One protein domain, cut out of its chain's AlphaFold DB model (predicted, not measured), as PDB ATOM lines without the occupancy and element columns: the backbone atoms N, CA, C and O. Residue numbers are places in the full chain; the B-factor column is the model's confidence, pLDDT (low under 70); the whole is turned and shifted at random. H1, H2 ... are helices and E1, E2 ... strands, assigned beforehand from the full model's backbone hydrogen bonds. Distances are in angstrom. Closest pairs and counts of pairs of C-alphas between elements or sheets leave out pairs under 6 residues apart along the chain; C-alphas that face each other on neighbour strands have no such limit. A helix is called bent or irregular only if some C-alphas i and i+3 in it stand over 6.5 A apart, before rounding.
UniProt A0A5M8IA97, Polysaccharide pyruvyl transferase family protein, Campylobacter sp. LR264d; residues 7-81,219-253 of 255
ATOM      1  N   THR A   7     184.576 160.179 166.116       91.56
ATOM      2  CA  THR A   7     185.056 161.308 166.928       91.56
ATOM      3  C   THR A   7     184.937 160.958 168.404       91.56
ATOM      4  O   THR A   7     183.876 160.519 168.840       91.56
ATOM      5  N   CYS A   8     185.992 161.197 169.178       92.56
ATOM      6  CA  CYS A   8     185.958 161.094 170.633       92.56
ATOM      7  C   CYS A   8     186.166 162.484 171.238       92.56
ATOM      8  O   CYS A   8     187.226 163.085 171.062       92.56
ATOM      9  N   ILE A   9     185.157 163.012 171.933       95.00
ATOM     10  CA  ILE A   9     185.293 164.283 172.649       95.00
ATOM     11  C   ILE A   9     186.048 164.017 173.945       95.00
ATOM     12  O   ILE A   9     185.528 163.406 174.874       95.00
ATOM     13  N   MET A  10     187.278 164.509 174.010       94.62
ATOM     14  CA  MET A  10     188.190 164.303 175.129       94.62
ATOM     15  C   MET A  10     187.951 165.337 176.235       94.62
ATOM     16  O   MET A  10     188.884 165.973 176.716       94.62
ATOM     17  N   GLN A  11     186.691 165.501 176.644       94.12
ATOM     18  CA  GLN A  11     186.355 166.212 177.870       94.12
ATOM     19  C   GLN A  11     186.355 165.242 179.035       94.12
ATOM     20  O   GLN A  11     185.584 164.287 179.064       94.12
ATOM     21  N   GLY A  12     187.165 165.530 180.046       89.56
ATOM     22  CA  GLY A  12     187.217 164.650 181.191       89.56
ATOM     23  C   GLY A  12     188.200 165.071 182.256       89.56
ATOM     24  O   GLY A  12     188.982 166.017 182.125       89.56
ATOM     25  N   TRP A  13     188.127 164.319 183.343       88.31
ATOM     26  CA  TRP A  13     189.081 164.353 184.429       88.31
ATOM     27  C   TRP A  13     189.914 163.073 184.370       88.31
ATOM     28  O   TRP A  13     189.426 161.992 184.687       88.31
ATOM     29  N   PHE A  14     191.158 163.198 183.920       88.62
ATOM     30  CA  PHE A  14     192.055 162.074 183.673       88.62
ATOM     31  C   PHE A  14     193.051 161.968 184.829       88.62
ATOM     32  O   PHE A  14     193.868 162.874 185.029       88.62
ATOM     33  N   ALA A  15     192.934 160.907 185.635       71.38
ATOM     34  CA  ALA A  15     193.523 160.906 186.975       71.38
ATOM     35  C   ALA A  15     194.220 159.635 187.454       71.38
ATOM     36  O   ALA A  15     195.168 159.769 188.217       71.38
ATOM     37  N   TYR A  16     193.772 158.433 187.083       69.06
ATOM     38  CA  TYR A  16     194.207 157.220 187.798       69.06
ATOM     39  C   TYR A  16     195.030 156.238 186.965       69.06
ATOM     40  O   TYR A  16     195.886 155.550 187.511       69.06
ATOM     41  N   ASN A  17     194.801 156.176 185.658       67.44
ATOM     42  CA  ASN A  17     195.482 155.256 184.752       67.44
ATOM     43  C   ASN A  17     195.749 155.931 183.400       67.44
ATOM     44  O   ASN A  17     195.524 157.131 183.232       67.44
ATOM     45  N   PHE A  18     196.269 155.156 182.452       72.00
ATOM     46  CA  PHE A  18     196.688 155.628 181.128       72.00
ATOM     47  C   PHE A  18     195.696 155.248 180.027       72.00
ATOM     48  O   PHE A  18     195.884 155.622 178.871       72.00
ATOM     49  N   ASP A  19     194.608 154.574 180.405       77.44
ATOM     50  CA  ASP A  19     193.577 154.047 179.503       77.44
ATOM     51  C   ASP A  19     192.724 155.158 178.870       77.44
ATOM     52  O   ASP A  19     191.827 154.896 178.074       77.44
ATOM     53  N   PHE A  20     193.003 156.419 179.211       82.31
ATOM     54  CA  PHE A  20     192.336 157.572 178.629       82.31
ATOM     55  C   PHE A  20     192.879 157.975 177.262       82.31
ATOM     56  O   PHE A  20     192.237 158.782 176.598       82.31
ATOM     57  N   LEU A  21     194.060 157.502 176.847       85.25
ATOM     58  CA  LEU A  21     194.582 157.833 175.524       85.25
ATOM     59  C   LEU A  21     193.784 157.068 174.456       85.25
ATOM     60  O   LEU A  21     193.819 155.838 174.445       85.25
ATOM     61  N   PRO A  22     193.078 157.761 173.545       84.81
ATOM     62  CA  PRO A  22     192.290 157.083 172.529       84.81
ATOM     63  C   PRO A  22     193.167 156.269 171.581       84.81
ATOM     64  O   PRO A  22     194.301 156.653 171.263       84.81
ATOM     65  N   THR A  23     192.602 155.154 171.119       82.62
ATOM     66  CA  THR A  23     193.196 154.275 170.109       82.62
ATOM     67  C   THR A  23     193.243 154.956 168.740       82.62
ATOM     68  O   THR A  23     192.586 155.971 168.505       82.62
ATOM     69  N   ASN A  24     193.997 154.376 167.804       79.38
ATOM     70  CA  ASN A  24     194.149 154.918 166.448       79.38
ATOM     71  C   ASN A  24     192.847 154.906 165.620       79.38
ATOM     72  O   ASN A  24     192.778 155.583 164.596       79.38
ATOM     73  N   ASP A  25     191.824 154.171 166.062       84.88
ATOM     74  CA  ASP A  25     190.508 154.116 165.415       84.88
ATOM     75  C   ASP A  25     189.604 155.297 165.813       84.88
ATOM     76  O   ASP A  25     188.552 155.529 165.211       84.88
ATOM     77  N   LEU A  26     190.024 156.075 166.817       89.19
ATOM     78  CA  LEU A  26     189.328 157.262 167.290       89.19
ATOM     79  C   LEU A  26     190.061 158.535 166.872       89.19
ATOM     80  O   LEU A  26     191.288 158.629 166.864       89.19
ATOM     81  N   ARG A  27     189.271 159.564 166.580       90.19
ATOM     82  CA  ARG A  27     189.728 160.926 166.313       90.19
ATOM     83  C   ARG A  27     189.476 161.792 167.549       90.19
ATOM     84  O   ARG A  27     188.338 162.230 167.745       90.19
ATOM     85  N   PRO A  28     190.479 161.998 168.422       92.25
ATOM     86  CA  PRO A  28     190.284 162.772 169.639       92.25
ATOM     87  C   PRO A  28     190.150 164.264 169.368       92.25
ATOM     88  O   PRO A  28     191.009 164.860 168.724       92.25
ATOM     89  N   VAL A  29     189.137 164.876 169.970       95.25
ATOM     90  CA  VAL A  29     188.973 166.329 170.045       95.25
ATOM     91  C   VAL A  29     189.131 166.743 171.501       95.25
ATOM     92  O   VAL A  29     188.229 166.556 172.314       95.25
ATOM     93  N   PHE A  30     190.298 167.285 171.842       95.44
ATOM     94  CA  PHE A  30     190.602 167.748 173.194       95.44
ATOM     95  C   PHE A  30     189.942 169.094 173.476       95.44
ATOM     96  O   PHE A  30     190.251 170.101 172.838       95.44
ATOM     97  N   VAL A  31     189.048 169.089 174.460       96.81
ATOM     98  CA  VAL A  31     188.276 170.233 174.945       96.81
ATOM     99  C   VAL A  31     187.899 169.939 176.395       96.81
ATOM    100  O   VAL A  31     187.495 168.826 176.703       96.81
ATOM    101  N   GLY A  32     188.083 170.878 177.316       96.38
ATOM    102  CA  GLY A  32     187.797 170.649 178.734       96.38
ATOM    103  C   GLY A  32     188.575 169.493 179.366       96.38
ATOM    104  O   GLY A  32     188.084 168.851 180.296       96.38
ATOM    105  N   THR A  33     189.795 169.242 178.890       95.31
ATOM    106  CA  THR A  33     190.698 168.207 179.412       95.31
ATOM    107  C   THR A  33     191.335 168.665 180.720       95.31
ATOM    108  O   THR A  33     191.908 169.755 180.777       95.31
ATOM    109  N   HIS A  34     191.310 167.826 181.751       94.19
ATOM    110  CA  HIS A  34     192.151 168.007 182.933       94.19
ATOM    111  C   HIS A  34     193.049 166.802 183.173       94.19
ATOM    112  O   HIS A  34     192.553 165.679 183.279       94.19
ATOM    113  N   PHE A  35     194.341 167.064 183.360       93.00
ATOM    114  CA  PHE A  35     195.317 166.062 183.775       93.00
ATOM    115  C   PHE A  35     195.692 166.280 185.237       93.00
ATOM    116  O   PHE A  35     196.343 167.275 185.570       93.00
ATOM    117  N   ARG A  36     195.313 165.330 186.101       90.56
ATOM    118  CA  ARG A  36     195.771 165.302 187.497       90.56
ATOM    119  C   ARG A  36     197.271 165.007 187.555       90.56
ATOM    120  O   ARG A  36     197.857 164.543 186.579       90.56
ATOM    121  N   GLU A  37     197.888 165.238 188.706       89.19
ATOM    122  CA  GLU A  37     199.311 165.005 188.940       89.19
ATOM    123  C   GLU A  37     199.794 163.616 188.477       89.19
ATOM    124  O   GLU A  37     200.842 163.520 187.842       89.19
ATOM    125  N   GLU A  38     199.043 162.541 188.732       89.38
ATOM    126  CA  GLU A  38     199.419 161.186 188.308       89.38
ATOM    127  C   GLU A  38     199.383 161.019 186.781       89.38
ATOM    128  O   GLU A  38     200.335 160.497 186.195       89.38
ATOM    129  N   ALA A  39     198.344 161.537 186.117       90.69
ATOM    130  CA  ALA A  39     198.276 161.559 184.656       90.69
ATOM    131  C   ALA A  39     199.405 162.412 184.061       90.69
ATOM    132  O   ALA A  39     200.039 162.008 183.088       90.69
ATOM    133  N   GLN A  40     199.729 163.555 184.677       91.56
ATOM    134  CA  GLN A  40     200.867 164.375 184.270       91.56
ATOM    135  C   GLN A  40     202.185 163.618 184.419       91.56
ATOM    136  O   GLN A  40     202.980 163.632 183.487       91.56
ATOM    137  N   LYS A  41     202.432 162.929 185.545       90.44
ATOM    138  CA  LYS A  41     203.645 162.112 185.754       90.44
ATOM    139  C   LYS A  41     203.837 161.106 184.623       90.44
ATOM    140  O   LYS A  41     204.928 161.029 184.069       90.44
ATOM    141  N   PHE A  42     202.777 160.413 184.227       90.31
ATOM    142  CA  PHE A  42     202.826 159.532 183.067       90.31
ATOM    143  C   PHE A  42     203.090 160.270 181.762       90.31
ATOM    144  O   PHE A  42     203.996 159.889 181.026       90.31
ATOM    145  N   LEU A  43     202.348 161.345 181.494       89.88
ATOM    146  CA  LEU A  43     202.486 162.117 180.264       89.88
ATOM    147  C   LEU A  43     203.914 162.646 180.079       89.88
ATOM    148  O   LEU A  43     204.424 162.615 178.966       89.88
ATOM    149  N   LYS A  44     204.609 163.025 181.160       89.25
ATOM    150  CA  LYS A  44     206.030 163.416 181.112       89.25
ATOM    151  C   LYS A  44     206.915 162.333 180.495       89.25
ATOM    152  O   LYS A  44     207.766 162.645 179.666       89.25
ATOM    153  N   HIS A  45     206.714 161.076 180.889       87.81
ATOM    154  CA  HIS A  45     207.433 159.941 180.309       87.81
ATOM    155  C   HIS A  45     206.924 159.632 178.898       87.81
ATOM    156  O   HIS A  45     207.718 159.422 177.983       87.81
ATOM    157  N   PHE A  46     205.608 159.666 178.696       88.75
ATOM    158  CA  PHE A  46     204.986 159.370 177.411       88.75
ATOM    159  C   PHE A  46     205.456 160.319 176.301       88.75
ATOM    160  O   PHE A  46     205.811 159.851 175.226       88.75
ATOM    161  N   PHE A  47     205.541 161.628 176.556       85.62
ATOM    162  CA  PHE A  47     206.022 162.610 175.576       85.62
ATOM    163  C   PHE A  47     207.460 162.339 175.127       85.62
ATOM    164  O   PHE A  47     207.793 162.572 173.969       85.62
ATOM    165  N   TYR A  48     208.304 161.842 176.036       84.31
ATOM    166  CA  TYR A  48     209.692 161.511 175.731       84.31
ATOM    167  C   TYR A  48     209.799 160.290 174.809       84.31
ATOM    168  O   TYR A  48     210.592 160.291 173.871       84.31
ATOM    169  N   HIS A  49     208.981 159.262 175.048       86.75
ATOM    170  CA  HIS A  49     209.008 158.020 174.268       86.75
ATOM    171  C   HIS A  49     208.170 158.079 172.982       86.75
ATOM    172  O   HIS A  49     208.504 157.414 172.004       86.75
ATOM    173  N   PHE A  50     207.109 158.887 172.960       86.56
ATOM    174  CA  PHE A  50     206.150 158.994 171.856       86.56
ATOM    175  C   PHE A  50     205.897 160.459 171.453       86.56
ATOM    176  O   PHE A  50     204.744 160.907 171.424       86.56
ATOM    177  N   PRO A  51     206.942 161.227 171.087       79.94
ATOM    178  CA  PRO A  51     206.819 162.661 170.801       79.94
ATOM    179  C   PRO A  51     205.869 162.969 169.634       79.94
ATOM    180  O   PRO A  51     205.304 164.056 169.547       79.94
ATOM    181  N   HIS A  52     205.651 162.003 168.740       83.88
ATOM    182  CA  HIS A  52     204.771 162.153 167.584       83.88
ATOM    183  C   HIS A  52     203.281 162.109 167.930       83.88
ATOM    184  O   HIS A  52     202.481 162.628 167.155       83.88
ATOM    185  N   TYR A  53     202.884 161.535 169.075       84.50
ATOM    186  CA  TYR A  53     201.464 161.359 169.395       84.50
ATOM    187  C   TYR A  53     200.720 162.698 169.454       84.50
ATOM    188  O   TYR A  53     199.582 162.779 169.002       84.50
ATOM    189  N   PHE A  54     201.352 163.759 169.961       83.06
ATOM    190  CA  PHE A  54     200.719 165.072 170.133       83.06
ATOM    191  C   PHE A  54     201.134 166.120 169.097       83.06
ATOM    192  O   PHE A  54     200.632 167.236 169.153       83.06
ATOM    193  N   LYS A  55     202.025 165.783 168.153       79.62
ATOM    194  CA  LYS A  55     202.686 166.761 167.273       79.62
ATOM    195  C   LYS A  55     201.710 167.668 166.511       79.62
ATOM    196  O   LYS A  55     201.974 168.858 166.398       79.62
ATOM    197  N   ASP A  56     200.585 167.114 166.067       81.56
ATOM    198  CA  ASP A  56     199.586 167.822 165.256       81.56
ATOM    199  C   ASP A  56     198.230 167.935 165.978       81.56
ATOM    200  O   ASP A  56     197.176 168.010 165.351       81.56
ATOM    201  N   LYS A  57     198.233 167.875 167.319       87.31
ATOM    202  CA  LYS A  57     197.015 167.922 168.136       87.31
ATOM    203  C   LYS A  57     196.973 169.200 168.970       87.31
ATOM    204  O   LYS A  57     197.825 169.388 169.832       87.31
ATOM    205  N   SER A  58     195.928 170.009 168.793       93.38
ATOM    206  CA  SER A  58     195.598 171.088 169.731       93.38
ATOM    207  C   SER A  58     194.876 170.526 170.959       93.38
ATOM    208  O   SER A  58     193.811 169.917 170.835       93.38
ATOM    209  N   ILE A  59     195.412 170.763 172.157       95.31
ATOM    210  CA  ILE A  59     194.879 170.229 173.414       95.31
ATOM    211  C   ILE A  59     194.069 171.299 174.155       95.31
ATOM    212  O   ILE A  59     194.624 172.241 174.720       95.31
ATOM    213  N   GLY A  60     192.743 171.154 174.172       97.56
ATOM    214  CA  GLY A  60     191.849 172.031 174.927       97.56
ATOM    215  C   GLY A  60     191.809 171.681 176.413       97.56
ATOM    216  O   GLY A  60     191.281 170.640 176.809       97.56
ATOM    217  N   CYS A  61     192.324 172.583 177.242       97.81
ATOM    218  CA  CYS A  61     192.461 172.435 178.689       97.81
ATOM    219  C   CYS A  61     191.259 173.007 179.444       97.81
ATOM    220  O   CYS A  61     190.738 174.070 179.092       97.81
ATOM    221  N   ARG A  62     190.851 172.330 180.517       97.00
ATOM    222  CA  ARG A  62     189.761 172.756 181.405       97.00
ATOM    223  C   ARG A  62     190.167 173.859 182.373       97.00
ATOM    224  O   ARG A  62     189.335 174.689 182.715       97.00
ATOM    225  N   ASP A  63     191.417 173.827 182.820       95.62
ATOM    226  CA  ASP A  63     192.006 174.676 183.859       95.62
ATOM    227  C   ASP A  63     193.419 175.118 183.463       95.62
ATOM    228  O   ASP A  63     194.078 174.490 182.625       95.62
ATOM    229  N   LEU A  64     193.876 176.209 184.079       95.31
ATOM    230  CA  LEU A  64     195.210 176.766 183.854       95.31
ATOM    231  C   LEU A  64     196.311 175.809 184.320       95.31
ATOM    232  O   LEU A  64     197.350 175.727 183.678       95.31
ATOM    233  N   TYR A  65     196.049 175.004 185.352       94.94
ATOM    234  CA  TYR A  65     196.983 173.980 185.823       94.94
ATOM    235  C   TYR A  65     197.367 172.986 184.714       94.94
ATOM    236  O   TYR A  65     198.549 172.731 184.476       94.94
ATOM    237  N   THR A  66     196.376 172.454 183.991       95.56
ATOM    238  CA  THR A  66     196.622 171.550 182.856       95.56
ATOM    239  C   THR A  66     197.266 172.285 181.676       95.56
ATOM    240  O   THR A  66     198.164 171.746 181.027       95.56
ATOM    241  N   LEU A  67     196.842 173.525 181.411       96.75
ATOM    242  CA  LEU A  67     197.386 174.348 180.331       96.75
ATOM    243  C   LEU A  67     198.884 174.620 180.505       96.75
ATOM    244  O   LEU A  67     199.669 174.335 179.603       96.75
ATOM    245  N   GLU A  68     199.276 175.128 181.671       96.06
ATOM    246  CA  GLU A  68     200.664 175.452 182.000       96.06
ATOM    247  C   GLU A  68     201.557 174.210 181.954       96.06
ATOM    248  O   GLU A  68     202.697 174.275 181.482       96.06
ATOM    249  N   PHE A  69     201.038 173.061 182.404       95.19
ATOM    250  CA  PHE A  69     201.737 171.785 182.293       95.19
ATOM    251  C   PHE A  69     202.063 171.450 180.833       95.19
ATOM    252  O   PHE A  69     203.227 171.219 180.516       95.19
ATOM    253  N   LEU A  70     201.077 171.458 179.935       94.75
ATOM    254  CA  LEU A  70     201.288 171.079 178.531       94.75
ATOM    255  C   LEU A  70     202.172 172.084 177.782       94.75
ATOM    256  O   LEU A  70     203.068 171.682 177.036       94.75
ATOM    257  N   GLN A  71     201.988 173.382 178.035       95.00
ATOM    258  CA  GLN A  71     202.805 174.439 177.431       95.00
ATOM    259  C   GLN A  71     204.278 174.347 177.851       95.00
ATOM    260  O   GLN A  71     205.166 174.593 177.033       95.00
ATOM    261  N   ARG A  72     204.573 173.910 179.085       94.56
ATOM    262  CA  ARG A  72     205.951 173.644 179.537       94.56
ATOM    263  C   ARG A  72     206.652 172.573 178.697       94.56
ATOM    264  O   ARG A  72     207.866 172.642 178.517       94.56
ATOM    265  N   TYR A  73     205.896 171.619 178.158       91.50
ATOM    266  CA  TYR A  73     206.383 170.589 177.235       91.50
ATOM    267  C   TYR A  73     206.260 170.994 175.757       91.50
ATOM    268  O   TYR A  73     206.459 170.158 174.880       91.50
ATOM    269  N   LYS A  74     205.995 172.279 175.474       91.31
ATOM    270  CA  LYS A  74     205.870 172.857 174.124       91.31
ATOM    271  C   LYS A  74     204.780 172.201 173.269       91.31
ATOM    272  O   LYS A  74     204.883 172.194 172.045       91.31
ATOM    273  N   LEU A  75     203.751 171.649 173.909       92.44
ATOM    274  CA  LEU A  75     202.577 171.131 173.215       92.44
ATOM    275  C   LEU A  75     201.627 172.278 172.868       92.44
ATOM    276  O   LEU A  75     201.502 173.235 173.636       92.44
ATOM    277  N   ASP A  76     200.947 172.162 171.726       94.25
ATOM    278  CA  ASP A  76     199.886 173.093 171.352       94.25
ATOM    279  C   ASP A  76     198.687 172.884 172.281       94.25
ATOM    280  O   ASP A  76     197.955 171.902 172.176       94.25
ATOM    281  N   ALA A  77     198.523 173.786 173.244       96.75
ATOM    282  CA  ALA A  77     197.478 173.714 174.249       96.75
ATOM    283  C   ALA A  77     196.808 175.076 174.425       96.75
ATOM    284  O   ALA A  77     197.467 176.121 174.444       96.75
ATOM    285  N   TYR A  78     195.489 175.055 174.595       98.00
ATOM    286  CA  TYR A  78     194.661 176.249 174.715       98.00
ATOM    287  C   TYR A  78     193.642 176.100 175.844       98.00
ATOM    288  O   TYR A  78     193.233 174.997 176.200       98.00
ATOM    289  N   PHE A  79     193.220 177.216 176.433       98.12
ATOM    290  CA  PHE A  79     192.213 177.200 177.488       98.12
ATOM    291  C   PHE A  79     190.807 177.116 176.888       98.12
ATOM    292  O   PHE A  79     190.426 177.943 176.062       98.12
ATOM    293  N   SER A  80     190.038 176.111 177.301       97.75
ATOM    294  CA  SER A  80     188.728 175.776 176.719       97.75
ATOM    295  C   SER A  80     187.598 175.653 177.740       97.75
ATOM    296  O   SER A  80     186.438 175.620 177.339       97.75
ATOM    297  N   ARG A  81     187.919 175.651 179.045       97.56
ATOM    298  CA  ARG A  81     186.965 175.495 180.161       97.56
ATOM    299  C   ARG A  81     186.198 174.164 180.090       97.56
ATOM    300  O   ARG A  81     186.522 173.291 179.296       97.56
ATOM    301  N   LYS A 219     179.140 180.753 175.964       98.56
ATOM    302  CA  LYS A 219     178.613 179.474 175.459       98.56
ATOM    303  C   LYS A 219     178.734 179.377 173.944       98.56
ATOM    304  O   LYS A 219     179.222 178.366 173.444       98.56
ATOM    305  N   VAL A 220     178.349 180.437 173.228       98.56
ATOM    306  CA  VAL A 220     178.460 180.511 171.762       98.56
ATOM    307  C   VAL A 220     179.910 180.321 171.324       98.56
ATOM    308  O   VAL A 220     180.185 179.480 170.469       98.56
ATOM    309  N   LEU A 221     180.848 181.030 171.956       98.69
ATOM    310  CA  LEU A 221     182.276 180.896 171.660       98.69
ATOM    311  C   LEU A 221     182.792 179.475 171.932       98.69
ATOM    312  O   LEU A 221     183.510 178.907 171.110       98.69
ATOM    313  N   MET A 222     182.419 178.871 173.064       98.62
ATOM    314  CA  MET A 222     182.839 177.513 173.433       98.62
ATOM    315  C   MET A 222     182.322 176.458 172.447       98.62
ATOM    316  O   MET A 222     183.083 175.573 172.046       98.62
ATOM    317  N   LEU A 223     181.059 176.567 172.027       98.44
ATOM    318  CA  LEU A 223     180.454 175.672 171.039       98.44
ATOM    319  C   LEU A 223     181.050 175.875 169.641       98.44
ATOM    320  O   LEU A 223     181.301 174.892 168.942       98.44
ATOM    321  N   GLU A 224     181.351 177.115 169.249       98.44
ATOM    322  CA  GLU A 224     182.045 177.395 167.990       98.44
ATOM    323  C   GLU A 224     183.470 176.820 168.008       98.44
ATOM    324  O   GLU A 224     183.865 176.137 167.064       98.44
ATOM    325  N   ASN A 225     184.225 176.983 169.104       98.38
ATOM    326  CA  ASN A 225     185.533 176.340 169.258       98.38
ATOM    327  C   ASN A 225     185.432 174.814 169.131       98.38
ATOM    328  O   ASN A 225     186.262 174.205 168.454       98.38
ATOM    329  N   LEU A 226     184.433 174.190 169.764       97.75
ATOM    330  CA  LEU A 226     184.213 172.748 169.669       97.75
ATOM    331  C   LEU A 226     183.939 172.327 168.219       97.75
ATOM    332  O   LEU A 226     184.619 171.445 167.701       97.75
ATOM    333  N   LYS A 227     182.997 172.997 167.548       97.50
ATOM    334  CA  LYS A 227     182.638 172.734 166.150       97.50
ATOM    335  C   LYS A 227     183.844 172.849 165.219       97.50
ATOM    336  O   LYS A 227     184.103 171.933 164.443       97.50
ATOM    337  N   LEU A 228     184.593 173.948 165.305       97.12
ATOM    338  CA  LEU A 228     185.778 174.174 164.475       97.12
ATOM    339  C   LEU A 228     186.886 173.156 164.783       97.12
ATOM    340  O   LEU A 228     187.534 172.672 163.860       97.12
ATOM    341  N   SER A 229     187.065 172.767 166.050       96.00
ATOM    342  CA  SER A 229     188.043 171.740 166.439       96.00
ATOM    343  C   SER A 229     187.663 170.346 165.919       96.00
ATOM    344  O   SER A 229     188.541 169.587 165.505       96.00
ATOM    345  N   ILE A 230     186.365 170.011 165.884       95.44
ATOM    346  CA  ILE A 230     185.867 168.788 165.235       95.44
ATOM    347  C   ILE A 230     186.201 168.833 163.741       95.44
ATOM    348  O   ILE A 230     186.868 167.926 163.255       95.44
ATOM    349  N   LEU A 231     185.822 169.897 163.025       94.94
ATOM    350  CA  LEU A 231     186.105 170.037 161.589       94.94
ATOM    351  C   LEU A 231     187.606 169.899 161.282       94.94
ATOM    352  O   LEU A 231     187.991 169.111 160.418       94.94
ATOM    353  N   GLN A 232     188.459 170.576 162.056       92.94
ATOM    354  CA  GLN A 232     189.915 170.501 161.917       92.94
ATOM    355  C   GLN A 232     190.433 169.065 162.085       92.94
ATOM    356  O   GLN A 232     191.249 168.599 161.293       92.94
ATOM    357  N   THR A 233     189.918 168.331 163.075       90.94
ATOM    358  CA  THR A 233     190.296 166.929 163.334       90.94
ATOM    359  C   THR A 233     189.902 166.003 162.179       90.94
ATOM    360  O   THR A 233     190.529 164.965 161.958       90.94
ATOM    361  N   TRP A 234     188.878 166.374 161.410       91.19
ATOM    362  CA  TRP A 234     188.457 165.637 160.223       91.19
ATOM    363  C   TRP A 234     189.211 166.008 158.944       91.19
ATOM    364  O   TRP A 234     189.005 165.348 157.927       91.19
ATOM    365  N   GLY A 235     190.132 166.974 159.007       90.06
ATOM    366  CA  GLY A 235     190.874 167.470 157.848       90.06
ATOM    367  C   GLY A 235     190.071 168.442 156.984       90.06
ATOM    368  O   GLY A 235     190.484 168.748 155.868       90.06
ATOM    369  N   GLU A 236     188.932 168.926 157.484       93.31
ATOM    370  CA  GLU A 236     188.133 169.936 156.801       93.31
ATOM    371  C   GLU A 236     188.837 171.295 156.833       93.31
ATOM    372  O   GLU A 236     189.582 171.621 157.763       93.31
ATOM    373  N   LYS A 237     188.573 172.130 155.823       92.94
ATOM    374  CA  LYS A 237     189.121 173.487 155.779       92.94
ATOM    375  C   LYS A 237     188.462 174.344 156.862       92.94
ATOM    376  O   LYS A 237     187.276 174.658 156.778       92.94
ATOM    377  N   VAL A 238     189.250 174.754 157.850       94.44
ATOM    378  CA  VAL A 238     188.823 175.617 158.958       94.44
ATOM    379  C   VAL A 238     189.460 176.995 158.817       94.44
ATOM    380  O   VAL A 238     190.607 177.122 158.396       94.44
ATOM    381  N   ASP A 239     188.710 178.036 159.167       94.75
ATOM    382  CA  ASP A 239     189.256 179.380 159.347       94.75
ATOM    383  C   ASP A 239     190.105 179.413 160.631       94.75
ATOM    384  O   ASP A 239     189.587 179.498 161.751       94.75
ATOM    385  N   GLU A 240     191.420 179.269 160.468       93.69
ATOM    386  CA  GLU A 240     192.377 179.206 161.576       93.69
ATOM    387  C   GLU A 240     192.443 180.511 162.375       93.69
ATOM    388  O   GLU A 240     192.626 180.482 163.596       93.69
ATOM    389  N   GLU A 241     192.259 181.657 161.714       96.31
ATOM    390  CA  GLU A 241     192.260 182.957 162.378       96.31
ATOM    391  C   GLU A 241     191.025 183.092 163.270       96.31
ATOM    392  O   GLU A 241     191.144 183.435 164.451       96.31
ATOM    393  N   LYS A 242     189.850 182.716 162.752       97.00
ATOM    394  CA  LYS A 242     188.614 182.667 163.537       97.00
ATOM    395  C   LYS A 242     188.734 181.722 164.729       97.00
ATOM    396  O   LYS A 242     188.349 182.097 165.839       97.00
ATOM    397  N   LEU A 243     189.281 180.519 164.540       97.00
ATOM    398  CA  LEU A 243     189.477 179.552 165.625       97.00
ATOM    399  C   LEU A 243     190.403 180.113 166.713       97.00
ATOM    400  O   LEU A 243     190.088 180.047 167.904       97.00
ATOM    401  N   LYS A 244     191.525 180.717 166.313       97.19
ATOM    402  CA  LYS A 244     192.479 181.341 167.232       97.19
ATOM    403  C   LYS A 244     191.854 182.502 168.008       97.19
ATOM    404  O   LYS A 244     192.038 182.583 169.224       97.19
ATOM    405  N   ASN A 245     191.097 183.367 167.333       98.19
ATOM    406  CA  ASN A 245     190.400 184.488 167.963       98.19
ATOM    407  C   ASN A 245     189.331 183.996 168.948       98.19
ATOM    408  O   ASN A 245     189.333 184.421 170.101       98.19
ATOM    409  N   THR A 246     188.537 182.994 168.560       98.44
ATOM    410  CA  THR A 246     187.538 182.353 169.434       98.44
ATOM    411  C   THR A 246     188.185 181.811 170.714       98.44
ATOM    412  O   THR A 246     187.737 182.110 171.822       98.44
ATOM    413  N   ARG A 247     189.295 181.068 170.597       98.25
ATOM    414  CA  ARG A 247     190.050 180.543 171.754       98.25
ATOM    415  C   ARG A 247     190.599 181.663 172.647       98.25
ATOM    416  O   ARG A 247     190.569 181.547 173.872       98.25
ATOM    417  N   LYS A 248     191.069 182.765 172.055       98.06
ATOM    418  CA  LYS A 248     191.548 183.945 172.793       98.06
ATOM    419  C   LYS A 248     190.418 184.638 173.559       98.06
ATOM    420  O   LYS A 248     190.637 185.046 174.698       98.06
ATOM    421  N   GLU A 249     189.235 184.761 172.968       98.38
ATOM    422  CA  GLU A 249     188.062 185.345 173.625       98.38
ATOM    423  C   GLU A 249     187.580 184.480 174.795       98.38
ATOM    424  O   GLU A 249     187.412 185.000 175.896       98.38
ATOM    425  N   ILE A 250     187.486 183.154 174.619       98.38
ATOM    426  CA  ILE A 250     187.176 182.211 175.716       98.38
ATOM    427  C   ILE A 250     188.161 182.383 176.876       98.38
ATOM    428  O   ILE A 250     187.767 182.398 178.051       98.38
ATOM    429  N   SER A 251     189.449 182.518 176.546       97.12
ATOM    430  CA  SER A 251     190.504 182.615 177.546       97.12
ATOM    431  C   SER A 251     190.489 183.917 178.330       97.12
ATOM    432  O   SER A 251     190.830 183.914 179.512       97.12
ATOM    433  N   ASN A 252     190.100 185.013 177.688       97.25
ATOM    434  CA  ASN A 252     190.072 186.338 178.298       97.25
ATOM    435  C   ASN A 252     188.680 186.743 178.795       97.25
ATOM    436  O   ASN A 252     188.535 187.857 179.294       97.25
ATOM    437  N   PHE A 253     187.681 185.864 178.669       97.75
ATOM    438  CA  PHE A 253     186.310 186.140 179.078       97.75
ATOM    439  C   PHE A 253     186.235 186.558 180.550       97.75
ATOM    440  O   PHE A 253     186.736 185.847 181.432       97.75
TER     441      PHE A 253
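This is residues 7 to 81 and 219 to 253 of the 255 residues of the protein "Polysaccharide pyruvyl transferase family protein" of Campylobacter sp. LR264d (UniProt A0A5M8IA97). A small parallel sheet, built round the long, sharply bent strand E3, stands between the helical hairpin H3 and H4 on one side and helices H2 and H1 on the other, H1 only grazing it. The printed part has 110 residues, in the order E1 E2 E3 H1 E4 H2 E5 H3 H4. The class is mixed; the whole is compact, with a radius of gyration of the C-alphas of 13.4 A and spans of 34 by 30 by 22 A.

E1 (residues 7 to 9) runs on into E2 (12 to 14) at 79 degrees. E3 (26 to 35) bends by 91 degrees at residue 32 and is parallel to E1 (N 8 to O 27, 2.9 A, within hydrogen-bond range), E2 (N 14 to O 34, 2.9 A) and E4 (59 to 61; N 33 to O 60, 2.9 A). E5 (77 to 79) is parallel to E4 (N 61 to O 78, 2.8 A). H1 (37 to 49) and H2 (64 to 72) complete two strand-helix-strand units, parallel neighbour strands with a helix between: E3, H1, E4 and E4, H2, E5, both with right-handed crossovers. H2 has a height over the sheet of 6.2 A. H3 (219 to 233) is over E3, at a height of 9.9 A; the closest C-alphas, Val 29 and Ile 230, are 6.2 A apart. H4 (240 to 252) touches H3 at a steep tilt of 39 degrees, opposite ways, closest at C-alphas 221 and 246, 5.9 A. Every O i to N i+4 pair is within range in H2, H3 and H4, and 7 of 9 in H1.

E1 begins at C-alpha 7 (185.056, 161.308, 166.928). E3 spans 19.6 A, H1 18.9 A, H3 21.0 A and H4 18.3 A, ending at C-alpha 252 (190.072, 186.338, 178.298).

Residues 82 to 218 are not printed; C-alphas 81 and 219 are 10.4 A apart across the cut. The link E2 to E3 is long. Residues 16 to 17 are under pLDDT 70.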